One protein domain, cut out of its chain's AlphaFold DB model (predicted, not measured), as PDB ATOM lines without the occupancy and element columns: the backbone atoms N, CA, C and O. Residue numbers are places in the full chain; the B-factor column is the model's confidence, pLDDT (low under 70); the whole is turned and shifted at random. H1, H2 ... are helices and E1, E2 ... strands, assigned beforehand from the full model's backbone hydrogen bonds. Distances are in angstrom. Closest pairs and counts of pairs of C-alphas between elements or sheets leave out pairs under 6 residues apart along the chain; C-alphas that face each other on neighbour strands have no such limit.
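Overview. This is residues 23 to 118 of the 136 residues of an uncharacterized protein of Ignavibacteriaceae bacterium (UniProt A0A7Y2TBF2). A strongly twisted antiparallel sheet of seven strands, E1 to E7, makes the body, and the long helix H2 sticks out from it as a free arm. The long hairpin of E5 and E6 bends sharply partway along, with E4 beside the first part of E5, while the short helix H1 packs near E7 with its residues 28 to 32. The printed part has 96 residues with two named helices and seven named strands, H1 coming between E1 and E2 along the chain and H2 after E7; the sheet is branched, with E5 the neighbour of E3, E4 and E6, its neighbour pairs are antiparallel, and the class is mixed, helices and strands. The whole is loose, with a radius of gyration of the C-alphas of 17.2 A, and only just elongated, spanning 55 by 36 by 20 A.

Along the chain. E1, residues 23 to 26, begins at C-alpha 23 (30.544, 19.598, 44.601) and is 9.3 A long. H1 is residues 28 to 33, 8.9 A. E2 is residues 40 to 45, 15.4 A, and E3 residues 48 to 52, 13.4 A. E4 is residues 57 to 60, 9.5 A. E5, residues 63 to 74, is 26.2 A long and bends by 97 degrees at residue 66. E6, residues 77 to 88, is 26.4 A long and bends by 95 degrees at residue 85, C-alpha (23.232, 39.469, 36.521). E7 is residues 94 to 100, 18.7 A. H2, residues 102 to 118, is 24.4 A long and ends at C-alpha 118 (49.430, -3.436, 61.522).

Arrangement. E1 is an edge strand antiparallel to E7, with N 24 and O 97 2.9 A apart. On the other side of E7 is E2, antiparallel, with N 41 and O 96 at 2.8 A. E2 and E3 form a hairpin, with N 42 and O 50 at 2.8 A. E3 is antiparallel to E5, with N 51 and O 69 at 2.9 A. E4 lies on the same side of E5 as E3, beside residues 63 to 66; E4 and E5 are a hairpin, with N 58 and O 65 at 2.8 A. E6 lies on the other side of E5 in a third hairpin, with N 70 and O 81 at 2.8 A. E4, E5 and E6 make a meander, each strand the antiparallel neighbour of the one before. H1 is on the sheet at a height of 8.1 A, over none of the strands; its closest C-alpha pair with E7 is Lys 28 and Val 95, 7.1 A. H2 is not on the sheet and is apart from H1. In H1 and H2, every O i to N i+4 pair is within hydrogen-bond range.

Size, cuts and confidence. The C-alphas farthest apart, those of Gly 85 and Ala 118, are 56.1 A apart. Residues 102 to 118, H2, stand free; the body without them spans 36 by 27 by 21 A. The printed part has no cut and no long link. The mean pLDDT of the printed part is 86.8, with residues 35 and 104 to 105 under 70.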
ATOM      1  N   MET A  23      31.784  18.873  44.846       85.25
ATOM      2  CA  MET A  23      30.544  19.598  44.601       85.25
ATOM      3  C   MET A  23      29.373  18.857  45.236       85.25
ATOM      4  O   MET A  23      28.914  17.828  44.729       85.25
ATOM      5  N   GLN A  24      28.872  19.392  46.343       86.38
ATOM      6  CA  GLN A  24      27.791  18.791  47.110       86.38
ATOM      7  C   GLN A  24      26.520  19.618  46.992       86.38
ATOM      8  O   GLN A  24      26.539  20.848  46.976       86.38
ATOM      9  N   LYS A  25      25.387  18.919  46.908       89.75
ATOM     10  CA  LYS A  25      24.071  19.546  46.984       89.75
ATOM     11  C   LYS A  25      23.841  20.032  48.408       89.75
ATOM     12  O   LYS A  25      23.926  19.235  49.337       89.75
ATOM     13  N   VAL A  26      23.487  21.303  48.547       88.25
ATOM     14  CA  VAL A  26      23.173  21.918  49.838       88.25
ATOM     15  C   VAL A  26      21.765  22.481  49.842       88.25
ATOM     16  O   VAL A  26      21.182  22.804  48.801       88.25
ATOM     17  N   THR A  27      21.191  22.571  51.034       87.12
ATOM     18  CA  THR A  27      19.932  23.287  51.227       87.12
ATOM     19  C   THR A  27      20.161  24.798  51.183       87.12
ATOM     20  O   THR A  27      21.273  25.285  51.389       87.12
ATOM     21  N   LYS A  28      19.097  25.563  50.912       82.81
ATOM     22  CA  LYS A  28      19.169  27.034  50.897       82.81
ATOM     23  C   LYS A  28      19.596  27.578  52.263       82.81
ATOM     24  O   LYS A  28      20.426  28.473  52.316       82.81
ATOM     25  N   ASP A  29      19.095  26.988  53.346       83.25
ATOM     26  CA  ASP A  29      19.443  27.386  54.714       83.25
ATOM     27  C   ASP A  29      20.925  27.132  55.029       83.25
ATOM     28  O   ASP A  29      21.585  27.997  55.598       83.25
ATOM     29  N   GLU A  30      21.474  25.985  54.611       82.50
ATOM     30  CA  GLU A  30      22.909  25.690  54.748       82.50
ATOM     31  C   GLU A  30      23.778  26.640  53.924       82.50
ATOM     32  O   GLU A  30      24.842  27.034  54.384       82.50
ATOM     33  N   PHE A  31      23.322  27.035  52.735       81.62
ATOM     34  CA  PHE A  31      24.043  27.984  51.892       81.62
ATOM     35  C   PHE A  31      24.189  29.363  52.558       81.62
ATOM     36  O   PHE A  31      25.261  29.951  52.497       81.62
ATOM     37  N   PHE A  32      23.158  29.861  53.250       79.31
ATOM     38  CA  PHE A  32      23.248  31.138  53.976       79.31
ATOM     39  C   PHE A  32      24.102  31.080  55.248       79.31
ATOM     40  O   PHE A  32      24.488  32.125  55.773       79.31
ATOM     41  N   LEU A  33      24.339  29.881  55.783       78.25
ATOM     42  CA  LEU A  33      25.167  29.671  56.970       78.25
ATOM     43  C   LEU A  33      26.658  29.560  56.630       78.25
ATOM     44  O   LEU A  33      27.488  29.658  57.534       78.25
ATOM     45  N   GLU A  34      26.996  29.360  55.357       72.00
ATOM     46  CA  GLU A  34      28.378  29.259  54.905       72.00
ATOM     47  C   GLU A  34      29.024  30.654  54.881       72.00
ATOM     48  O   GLU A  34      28.488  31.598  54.303       72.00
ATOM     49  N   SER A  35      30.159  30.811  55.571       58.75
ATOM     50  CA  SER A  35      30.849  32.106  55.693       58.75
ATOM     51  C   SER A  35      31.824  32.392  54.556       58.75
ATOM     52  O   SER A  35      32.266  33.528  54.395       58.75
ATOM     53  N   GLU A  36      32.202  31.353  53.820       72.00
ATOM     54  CA  GLU A  36      33.066  31.430  52.648       72.00
ATOM     55  C   GLU A  36      32.162  31.444  51.408       72.00
ATOM     56  O   GLU A  36      31.057  30.903  51.453       72.00
ATOM     57  N   ASN A  37      32.578  32.111  50.327       81.69
ATOM     58  CA  ASN A  37      31.841  32.146  49.061       81.69
ATOM     59  C   ASN A  37      32.433  31.085  48.118       81.69
ATOM     60  O   ASN A  37      33.116  31.467  47.171       81.69
ATOM     61  N   PRO A  38      32.226  29.772  48.346       87.00
ATOM     62  CA  PRO A  38      32.856  28.744  47.531       87.00
ATOM     63  C   PRO A  38      32.366  28.817  46.086       87.00
ATOM     64  O   PRO A  38      31.308  29.397  45.800       87.00
ATOM     65  N   ASP A  39      33.083  28.124  45.205       89.88
ATOM     66  CA  ASP A  39      32.580  27.780  43.881       89.88
ATOM     67  C   ASP A  39      31.163  27.202  43.996       89.88
ATOM     68  O   ASP A  39      30.858  26.353  44.846       89.88
ATOM     69  N   MET A  40      30.274  27.661  43.121       91.50
ATOM     70  CA  MET A  40      28.848  27.389  43.219       91.50
ATOM     71  C   MET A  40      28.242  27.073  41.857       91.50
ATOM     72  O   MET A  40      28.463  27.763  40.866       91.50
ATOM     73  N   VAL A  41      27.380  26.058  41.815       93.62
ATOM     74  CA  VAL A  41      26.529  25.746  40.668       93.62
ATOM     75  C   VAL A  41      25.067  25.838  41.070       93.62
ATOM     76  O   VAL A  41      24.558  25.021  41.839       93.62
ATOM     77  N   LEU A  42      24.365  26.793  40.475       93.44
ATOM     78  CA  LEU A  42      22.929  26.980  40.614       93.44
ATOM     79  C   LEU A  42      22.197  26.279  39.478       93.44
ATOM     80  O   LEU A  42      22.399  26.602  38.310       93.44
ATOM     81  N   LYS A  43      21.300  25.353  39.796       94.12
ATOM     82  CA  LYS A  43      20.360  24.794  38.823       94.12
ATOM     83  C   LYS A  43      19.071  25.612  38.864       94.12
ATOM     84  O   LYS A  43      18.403  25.654  39.891       94.12
ATOM     85  N   ILE A  44      18.730  26.247  37.745       93.38
ATOM     86  CA  ILE A  44      17.499  27.050  37.585       93.38
ATOM     87  C   ILE A  44      16.392  26.207  36.944       93.38
ATOM     88  O   ILE A  44      15.208  26.448  37.119       93.38
ATOM     89  N   SER A  45      16.785  25.248  36.106       92.44
ATOM     90  CA  SER A  45      15.870  24.277  35.511       92.44
ATOM     91  C   SER A  45      16.647  23.047  35.061       92.44
ATOM     92  O   SER A  45      17.876  23.067  34.977       92.44
ATOM     93  N   GLU A  46      15.948  22.002  34.620       89.44
ATOM     94  CA  GLU A  46      16.557  20.814  33.990       89.44
ATOM     95  C   GLU A  46      17.472  21.111  32.786       89.44
ATOM     96  O   GLU A  46      18.211  20.237  32.328       89.44
ATOM     97  N   ARG A  47      17.409  22.327  32.232       91.00
ATOM     98  CA  ARG A  47      18.198  22.733  31.067       91.00
ATOM     99  C   ARG A  47      19.113  23.920  31.315       91.00
ATOM    100  O   ARG A  47      19.814  24.285  30.380       91.00
ATOM    101  N   LYS A  48      19.092  24.537  32.496       94.44
ATOM    102  CA  LYS A  48      19.878  25.744  32.774       94.44
ATOM    103  C   LYS A  48      20.569  25.639  34.118       94.44
ATOM    104  O   LYS A  48      19.911  25.479  35.146       94.44
ATOM    105  N   GLU A  49      21.882  25.778  34.074       95.50
ATOM    106  CA  GLU A  49      22.756  25.854  35.237       95.50
ATOM    107  C   GLU A  49      23.583  27.137  35.134       95.50
ATOM    108  O   GLU A  49      23.958  27.531  34.033       95.50
ATOM    109  N   ILE A  50      23.880  27.783  36.254       95.25
ATOM    110  CA  ILE A  50      24.851  28.875  36.316       95.25
ATOM    111  C   ILE A  50      25.964  28.472  37.254       95.25
ATOM    112  O   ILE A  50      25.705  27.958  38.336       95.25
ATOM    113  N   ILE A  51      27.188  28.701  36.806       94.75
ATOM    114  CA  ILE A  51      28.411  28.393  37.527       94.75
ATOM    115  C   ILE A  51      29.031  29.726  37.931       94.75
ATOM    116  O   ILE A  51      29.285  30.565  37.066       94.75
ATOM    117  N   PHE A  52      29.232  29.913  39.227       94.19
ATOM    118  CA  PHE A  52      29.992  31.010  39.803       94.19
ATOM    119  C   PHE A  52      31.275  30.444  40.394       94.19
ATOM    120  O   PHE A  52      31.223  29.444  41.109       94.19
ATOM    121  N   ASP A  53      32.387  31.104  40.107       91.06
ATOM    122  CA  ASP A  53      33.633  30.850  40.824       91.06
ATOM    123  C   ASP A  53      33.621  31.624  42.153       91.06
ATOM    124  O   ASP A  53      32.835  32.570  42.329       91.06
ATOM    125  N   GLU A  54      34.506  31.234  43.064       86.81
ATOM    126  CA  GLU A  54      34.784  31.938  44.313       86.81
ATOM    127  C   GLU A  54      34.950  33.453  44.079       86.81
ATOM    128  O   GLU A  54      35.497  33.904  43.069       86.81
ATOM    129  N   ASP A  55      34.401  34.249  44.998       87.31
ATOM    130  CA  ASP A  55      34.395  35.722  44.987       87.31
ATOM    131  C   ASP A  55      33.666  36.422  43.821       87.31
ATOM    132  O   ASP A  55      33.477  37.642  43.854       87.31
ATOM    133  N   ASN A  56      33.173  35.695  42.813       91.75
ATOM    134  CA  ASN A  56      32.479  36.290  41.665       91.75
ATOM    135  C   ASN A  56      30.969  36.492  41.881       91.75
ATOM    136  O   ASN A  56      30.241  36.856  40.949       91.75
ATOM    137  N   TYR A  57      30.476  36.298  43.103       92.44
ATOM    138  CA  TYR A  57      29.085  36.537  43.464       92.44
ATOM    139  C   TYR A  57      28.936  37.132  44.863       92.44
ATOM    140  O   TYR A  57      29.828  37.106  45.702       92.44
ATOM    141  N   SER A  58      27.761  37.698  45.101       90.56
ATOM    142  CA  SER A  58      27.346  38.250  46.381       90.56
ATOM    143  C   SER A  58      25.879  37.924  46.615       90.56
ATOM    144  O   SER A  58      25.058  37.973  45.692       90.56
ATOM    145  N   ILE A  59      25.548  37.594  47.857       88.31
ATOM    146  CA  ILE A  59      24.169  37.377  48.284       88.31
ATOM    147  C   ILE A  59      23.627  38.722  48.763       88.31
ATOM    148  O   ILE A  59      24.130  39.306  49.722       88.31
ATOM    149  N   ILE A  60      22.609  39.238  48.080       87.38
ATOM    150  CA  ILE A  60      21.967  40.510  48.406       87.38
ATOM    151  C   ILE A  60      20.499  40.224  48.701       87.38
ATOM    152  O   ILE A  60      19.694  40.048  47.794       87.38
ATOM    153  N   SER A  61      20.133  40.232  49.984       85.62
ATOM    154  CA  SER A  61      18.772  39.911  50.441       85.62
ATOM    155  C   SER A  61      18.327  38.509  49.998       85.62
ATOM    156  O   SER A  61      18.794  37.521  50.554       85.62
ATOM    157  N   ASP A  62      17.439  38.415  49.009       88.38
ATOM    158  CA  ASP A  62      16.861  37.185  48.468       88.38
ATOM    159  C   ASP A  62      17.389  36.845  47.065       88.38
ATOM    160  O   ASP A  62      16.810  36.010  46.363       88.38
ATOM    161  N   SER A  63      18.476  37.489  46.637       90.50
ATOM    162  CA  SER A  63      19.080  37.266  45.333       90.50
ATOM    163  C   SER A  63      20.584  37.021  45.397       90.50
ATOM    164  O   SER A  63      21.290  37.477  46.295       90.50
ATOM    165  N   ILE A  64      21.075  36.282  44.407       91.75
ATOM    166  CA  ILE A  64      22.495  36.056  44.153       91.75
ATOM    167  C   ILE A  64      22.865  36.903  42.944       91.75
ATOM    168  O   ILE A  64      22.316  36.709  41.855       91.75
ATOM    169  N   LYS A  65      23.774  37.860  43.136       93.38
ATOM    170  CA  LYS A  65      24.262  38.764  42.093       93.38
ATOM    171  C   LYS A  65      25.737  38.513  41.835       93.38
ATOM    172  O   LYS A  65      26.528  38.555  42.772       93.38
ATOM    173  N   GLY A  66      26.111  38.331  40.576       93.94
ATOM    174  CA  GLY A  66      27.492  38.028  40.233       93.94
ATOM    175  C   GLY A  66      27.753  37.894  38.744       93.94
ATOM    176  O   GLY A  66      26.881  38.154  37.907       93.94
ATOM    177  N   VAL A  67      28.969  37.450  38.453       95.69
ATOM    178  CA  VAL A  67      29.478  37.140  37.121       95.69
ATOM    179  C   VAL A  67      29.842  35.660  37.078       95.69
ATOM    180  O   VAL A  67      30.477  35.147  37.990       95.69
ATOM    181  N   GLY A  68      29.438  34.953  36.033       94.75
ATOM    182  CA  GLY A  68      29.662  33.519  35.932       94.75
ATOM    183  C   GLY A  68      29.445  32.983  34.526       94.75
ATOM    184  O   GLY A  68      29.441  33.722  33.539       94.75
ATOM    185  N   THR A  69      29.238  31.675  34.439       96.25
ATOM    186  CA  THR A  69      28.961  30.978  33.182       96.25
ATOM    187  C   THR A  69      27.569  30.366  33.220       96.25
ATOM    188  O   THR A  69      27.278  29.514  34.058       96.25
ATOM    189  N   LEU A  70      26.710  30.759  32.283       95.75
ATOM    190  CA  LEU A  70      25.438  30.102  32.021       95.75
ATOM    191  C   LEU A  70      25.676  28.886  31.129       95.75
ATOM    192  O   LEU A  70      26.135  29.000  29.997       95.75
ATOM    193  N   LYS A  71      25.291  27.718  31.620       95.75
ATOM    194  CA  LYS A  71      25.283  26.469  30.874       95.75
ATOM    195  C   LYS A  71      23.850  26.110  30.507       95.75
ATOM    196  O   LYS A  71      23.026  25.816  31.376       95.75
ATOM    197  N   THR A  72      23.563  26.086  29.210       95.25
ATOM    198  CA  THR A  72      22.247  25.728  28.672       95.25
ATOM    199  C   THR A  72      22.311  24.398  27.927       95.25
ATOM    200  O   THR A  72      23.208  24.154  27.126       95.25
ATOM    201  N   LYS A  73      21.351  23.505  28.183       93.38
ATOM    202  CA  LYS A  73      21.227  22.216  27.498       93.38
ATOM    203  C   LYS A  73      20.224  22.305  26.351       93.38
ATOM    204  O   LYS A  73      19.011  22.377  26.580       93.38
ATOM    205  N   THR A  74      20.721  22.169  25.125       90.56
ATOM    206  CA  THR A  74      19.921  22.184  23.895       90.56
ATOM    207  C   THR A  74      19.901  20.782  23.280       90.56
ATOM    208  O   THR A  74      20.737  20.389  22.473       90.56
ATOM    209  N   GLY A  75      18.948  19.950  23.710       88.19
ATOM    210  CA  GLY A  75      18.885  18.549  23.284       88.19
ATOM    211  C   GLY A  75      20.035  17.717  23.866       88.19
ATOM    212  O   GLY A  75      19.994  17.357  25.045       88.19
ATOM    213  N   LYS A  76      21.033  17.377  23.037       89.12
ATOM    214  CA  LYS A  76      22.239  16.623  23.443       89.12
ATOM    215  C   LYS A  76      23.490  17.498  23.593       89.12
ATOM    216  O   LYS A  76      24.507  16.983  24.046       89.12
ATOM    217  N   THR A  77      23.428  18.771  23.211       91.44
ATOM    218  CA  THR A  77      24.556  19.704  23.306       91.44
ATOM    219  C   THR A  77      24.434  20.585  24.544       91.44
ATOM    220  O   THR A  77      23.339  20.786  25.079       91.44
ATOM    221  N   PHE A  78      25.583  21.078  25.004       92.44
ATOM    222  CA  PHE A  78      25.686  22.074  26.059       92.44
ATOM    223  C   PHE A  78      26.325  23.327  25.479       92.44
ATOM    224  O   PHE A  78      27.420  23.246  24.921       92.44
ATOM    225  N   ASP A  79      25.634  24.444  25.640       94.62
ATOM    226  CA  ASP A  79      26.090  25.768  25.247       94.62
ATOM    227  C   ASP A  79      26.522  26.513  26.513       94.62
ATOM    228  O   ASP A  79      25.850  26.426  27.545       94.62
ATOM    229  N   TYR A  80      27.662  27.199  26.444       95.19
ATOM    230  CA  TYR A  80      28.244  27.943  27.559       95.19
ATOM    231  C   TYR A  80      28.323  29.413  27.174       95.19
ATOM    232  O   TYR A  80      28.966  29.769  26.187       95.19
ATOM    233  N   GLU A  81      27.657  30.256  27.949       95.62
ATOM    234  CA  GLU A  81      27.546  31.689  27.712       95.62
ATOM    235  C   GLU A  81      27.982  32.459  28.954       95.62
ATOM    236  O   GLU A  81      27.874  31.977  30.081       95.62
ATOM    237  N   HIS A  82      28.472  33.676  28.751       95.94
ATOM    238  CA  HIS A  82      28.775  34.572  29.855       95.94
ATOM    239  C   HIS A  82      27.483  35.004  30.558       95.94
ATOM    240  O   HIS A  82      26.516  35.395  29.904       95.94
ATOM    241  N   PHE A  83      27.480  34.954  31.886       95.69
ATOM    242  CA  PHE A  83      26.399  35.456  32.720       95.69
ATOM    243  C   PHE A  83      26.902  36.627  33.560       95.69
ATOM    244  O   PHE A  83      27.868  36.490  34.299       95.69
ATOM    245  N   GLU A  84      26.197  37.749  33.504       96.38
ATOM    246  CA  GLU A  84      26.351  38.856  34.444       96.38
ATOM    247  C   GLU A  84      24.949  39.315  34.831       96.38
ATOM    248  O   GLU A  84      24.154  39.727  33.981       96.38
ATOM    249  N   GLY A  85      24.597  39.185  36.108       94.19
ATOM    250  CA  GLY A  85      23.232  39.469  36.521       94.19
ATOM    251  C   GLY A  85      22.913  39.110  37.959       94.19
ATOM    252  O   GLY A  85      23.792  38.895  38.790       94.19
ATOM    253  N   SER A  86      21.613  39.083  38.244       93.69
ATOM    254  CA  SER A  86      21.049  38.750  39.549       93.69
ATOM    255  C   SER A  86      19.957  37.701  39.377       93.69
ATOM    256  O   SER A  86      19.134  37.820  38.473       93.69
ATOM    257  N   ILE A  87      19.928  36.711  40.266       92.56
ATOM    258  CA  ILE A  87      18.927  35.638  40.290       92.56
ATOM    259  C   ILE A  87      18.271  35.569  41.651       92.56
ATOM    260  O   ILE A  87      18.963  35.612  42.665       92.56
ATOM    261  N   SER A  88      16.942  35.460  41.678       92.44
ATOM    262  CA  SER A  88      16.226  35.235  42.928       92.44
ATOM    263  C   SER A  88      16.483  33.820  43.424       92.44
ATOM    264  O   SER A  88      16.423  32.854  42.665       92.44
ATOM    265  N   ILE A  89      16.695  33.686  44.727       89.38
ATOM    266  CA  ILE A  89      16.872  32.398  45.392       89.38
ATOM    267  C   ILE A  89      15.608  31.535  45.270       89.38
ATOM    268  O   ILE A  89      15.684  30.305  45.303       89.38
ATOM    269  N   ASN A  90      14.444  32.154  45.062       89.38
ATOM    270  CA  ASN A  90      13.184  31.453  44.818       89.38
ATOM    271  C   ASN A  90      13.139  30.748  43.454       89.38
ATOM    272  O   ASN A  90      12.471  29.725  43.342       89.38
ATOM    273  N   ASP A  91      13.896  31.236  42.468       91.38
ATOM    274  CA  ASP A  91      13.955  30.670  41.113       91.38
ATOM    275  C   ASP A  91      14.987  29.534  40.988       91.38
ATOM    276  O   ASP A  91      15.178  28.967  39.913       91.38
ATOM    277  N   ILE A  92      15.690  29.211  42.079       92.06
ATOM    278  CA  ILE A  92      16.712  28.163  42.118       92.06
ATOM    279  C   ILE A  92      16.077  26.844  42.570       92.06
ATOM    280  O   ILE A  92      15.573  26.744  43.698       92.06
ATOM    281  N   ASP A  93      16.184  25.825  41.713       92.81
ATOM    282  CA  ASP A  93      15.779  24.443  41.996       92.81
ATOM    283  C   ASP A  93      16.775  23.752  42.933       92.81
ATOM    284  O   ASP A  93      16.397  23.025  43.853       92.81
ATOM    285  N   GLU A  94      18.071  23.951  42.687       92.75
ATOM    286  CA  GLU A  94      19.140  23.291  43.431       92.75
ATOM    287  C   GLU A  94      20.389  24.168  43.517       92.75
ATOM    288  O   GLU A  94      20.814  24.761  42.524       92.75
ATOM    289  N   VAL A  95      20.993  24.200  44.705       91.69
ATOM    290  CA  VAL A  95      22.292  24.821  44.961       91.69
ATOM    291  C   VAL A  95      23.302  23.701  45.185       91.69
ATOM    292  O   VAL A  95      23.086  22.815  46.017       91.69
ATOM    293  N   ARG A  96      24.400  23.727  44.432       92.44
ATOM    294  CA  ARG A  96      25.574  22.895  44.689       92.44
ATOM    295  C   ARG A  96      26.749  23.805  44.977       92.44
ATOM    296  O   ARG A  96      26.975  24.730  44.207       92.44
ATOM    297  N   ILE A  97      27.479  23.532  46.042       90.81
ATOM    298  CA  ILE A  97      28.688  24.275  46.393       90.81
ATOM    299  C   ILE A  97      29.842  23.314  46.591       90.81
ATOM    300  O   ILE A  97      29.628  22.140  46.917       90.81
ATOM    301  N   ASP A  98      31.051  23.814  46.371       86.50
ATOM    302  CA  ASP A  98      32.238  23.055  46.705       86.50
ATOM    303  C   ASP A  98      32.392  23.001  48.226       86.50
ATOM    304  O   ASP A  98      32.429  24.028  48.904       86.50
ATOM    305  N   LYS A  99      32.411  21.785  48.773       81.31
ATOM    306  CA  LYS A  99      32.566  21.548  50.208       81.31
ATOM    307  C   LYS A  99      33.690  20.579  50.484       81.31
ATOM    308  O   LYS A  99      33.896  19.599  49.768       81.31
ATOM    309  N   TYR A 100      34.349  20.832  51.609       75.88
ATOM    310  CA  TYR A 100      35.328  19.919  52.157       75.88
ATOM    311  C   TYR A 100      34.650  18.616  52.610       75.88
ATOM    312  O   TYR A 100      33.785  18.615  53.492       75.88
ATOM    313  N   ASP A 101      35.057  17.485  52.037       72.81
ATOM    314  CA  ASP A 101      34.561  16.165  52.414       72.81
ATOM    315  C   ASP A 101      35.272  15.657  53.678       72.81
ATOM    316  O   ASP A 101      36.271  14.933  53.648       72.81
ATOM    317  N   ILE A 102      34.705  16.024  54.830       71.38
ATOM    318  CA  ILE A 102      35.170  15.584  56.153       71.38
ATOM    319  C   ILE A 102      35.144  14.050  56.273       71.38
ATOM    320  O   ILE A 102      36.006  13.471  56.941       71.38
ATOM    321  N   SER A 103      34.189  13.368  55.630       71.06
ATOM    322  CA  SER A 103      34.037  11.914  55.749       71.06
ATOM    323  C   SER A 103      35.200  11.186  55.084       71.06
ATOM    324  O   SER A 103      35.790  10.284  55.686       71.06
ATOM    325  N   ALA A 104      35.575  11.619  53.878       68.75
ATOM    326  CA  ALA A 104      36.745  11.104  53.177       68.75
ATOM    327  C   ALA A 104      38.029  11.311  54.001       68.75
ATOM    328  O   ALA A 104      38.831  10.383  54.158       68.75
ATOM    329  N   THR A 105      38.183  12.486  54.615       68.38
ATOM    330  CA  THR A 105      39.334  12.805  55.470       68.38
ATOM    331  C   THR A 105      39.396  11.932  56.726       68.38
ATOM    332  O   THR A 105      40.467  11.427  57.070       68.38
ATOM    333  N   ILE A 106      38.270  11.683  57.402       75.75
ATOM    334  CA  ILE A 106      38.231  10.815  58.594       75.75
ATOM    335  C   ILE A 106      38.609   9.372  58.240       75.75
ATOM    336  O   ILE A 106      39.410   8.753  58.946       75.75
ATOM    337  N   VAL A 107      38.064   8.829  57.146       77.62
ATOM    338  CA  VAL A 107      38.375   7.462  56.694       77.62
ATOM    339  C   VAL A 107      39.867   7.315  56.393       77.62
ATOM    340  O   VAL A 107      40.472   6.319  56.792       77.62
ATOM    341  N   LEU A 108      40.479   8.323  55.765       70.88
ATOM    342  CA  LEU A 108      41.919   8.350  55.519       70.88
ATOM    343  C   LEU A 108      42.717   8.304  56.825       70.88
ATOM    344  O   LEU A 108      43.625   7.483  56.956       70.88
ATOM    345  N   ILE A 109      42.376   9.152  57.799       76.19
ATOM    346  CA  ILE A 109      43.060   9.180  59.097       76.19
ATOM    347  C   ILE A 109      43.000   7.792  59.749       76.19
ATOM    348  O   ILE A 109      44.031   7.253  60.154       76.19
ATOM    349  N   LEU A 110      41.820   7.168  59.782       80.62
ATOM    350  CA  LEU A 110      41.645   5.828  60.348       80.62
ATOM    351  C   LEU A 110      42.445   4.758  59.591       80.62
ATOM    352  O   LEU A 110      43.067   3.907  60.226       80.62
ATOM    353  N   ALA A 111      42.478   4.810  58.257       78.06
ATOM    354  CA  ALA A 111      43.256   3.880  57.440       78.06
ATOM    355  C   ALA A 111      44.767   4.005  57.704       78.06
ATOM    356  O   ALA A 111      45.461   2.992  57.815       78.06
ATOM    357  N   ILE A 112      45.268   5.233  57.877       77.12
ATOM    358  CA  ILE A 112      46.666   5.494  58.246       77.12
ATOM    359  C   ILE A 112      46.971   4.896  59.625       77.12
ATOM    360  O   ILE A 112      47.953   4.165  59.768       77.12
ATOM    361  N   PHE A 113      46.122   5.152  60.625       78.56
ATOM    362  CA  PHE A 113      46.300   4.587  61.967       78.56
ATOM    363  C   PHE A 113      46.275   3.053  61.956       78.56
ATOM    364  O   PHE A 113      47.130   2.424  62.581       78.56
ATOM    365  N   ALA A 114      45.357   2.443  61.203       79.94
ATOM    366  CA  ALA A 114      45.277   0.992  61.058       79.94
ATOM    367  C   ALA A 114      46.531   0.405  60.384       79.94
ATOM    368  O   ALA A 114      47.049  -0.618  60.834       79.94
ATOM    369  N   ALA A 115      47.063   1.064  59.351       76.75
ATOM    370  CA  ALA A 115      48.292   0.640  58.682       76.75
ATOM    371  C   ALA A 115      49.512   0.713  59.615       76.75
ATOM    372  O   ALA A 115      50.307  -0.225  59.663       76.75
ATOM    373  N   ILE A 116      49.638   1.791  60.399       75.44
ATOM    374  CA  ILE A 116      50.703   1.936  61.404       75.44
ATOM    375  C   ILE A 116      50.591   0.834  62.464       75.44
ATOM    376  O   ILE A 116      51.589   0.184  62.776       75.44
ATOM    377  N   ALA A 117      49.385   0.578  62.976       74.06
ATOM    378  CA  ALA A 117      49.146  -0.470  63.966       74.06
ATOM    379  C   ALA A 117      49.477  -1.870  63.421       74.06
ATOM    380  O   ALA A 117      50.122  -2.659  64.110       74.06
ATOM    381  N   ALA A 118      49.108  -2.167  62.173       73.31
ATOM    382  CA  ALA A 118      49.430  -3.436  61.522       73.31
ATOM    383  C   ALA A 118      50.945  -3.624  61.338       73.31
ATOM    384  O   ALA A 118      51.471  -4.699  61.623       73.31
TER     385      ALA A 118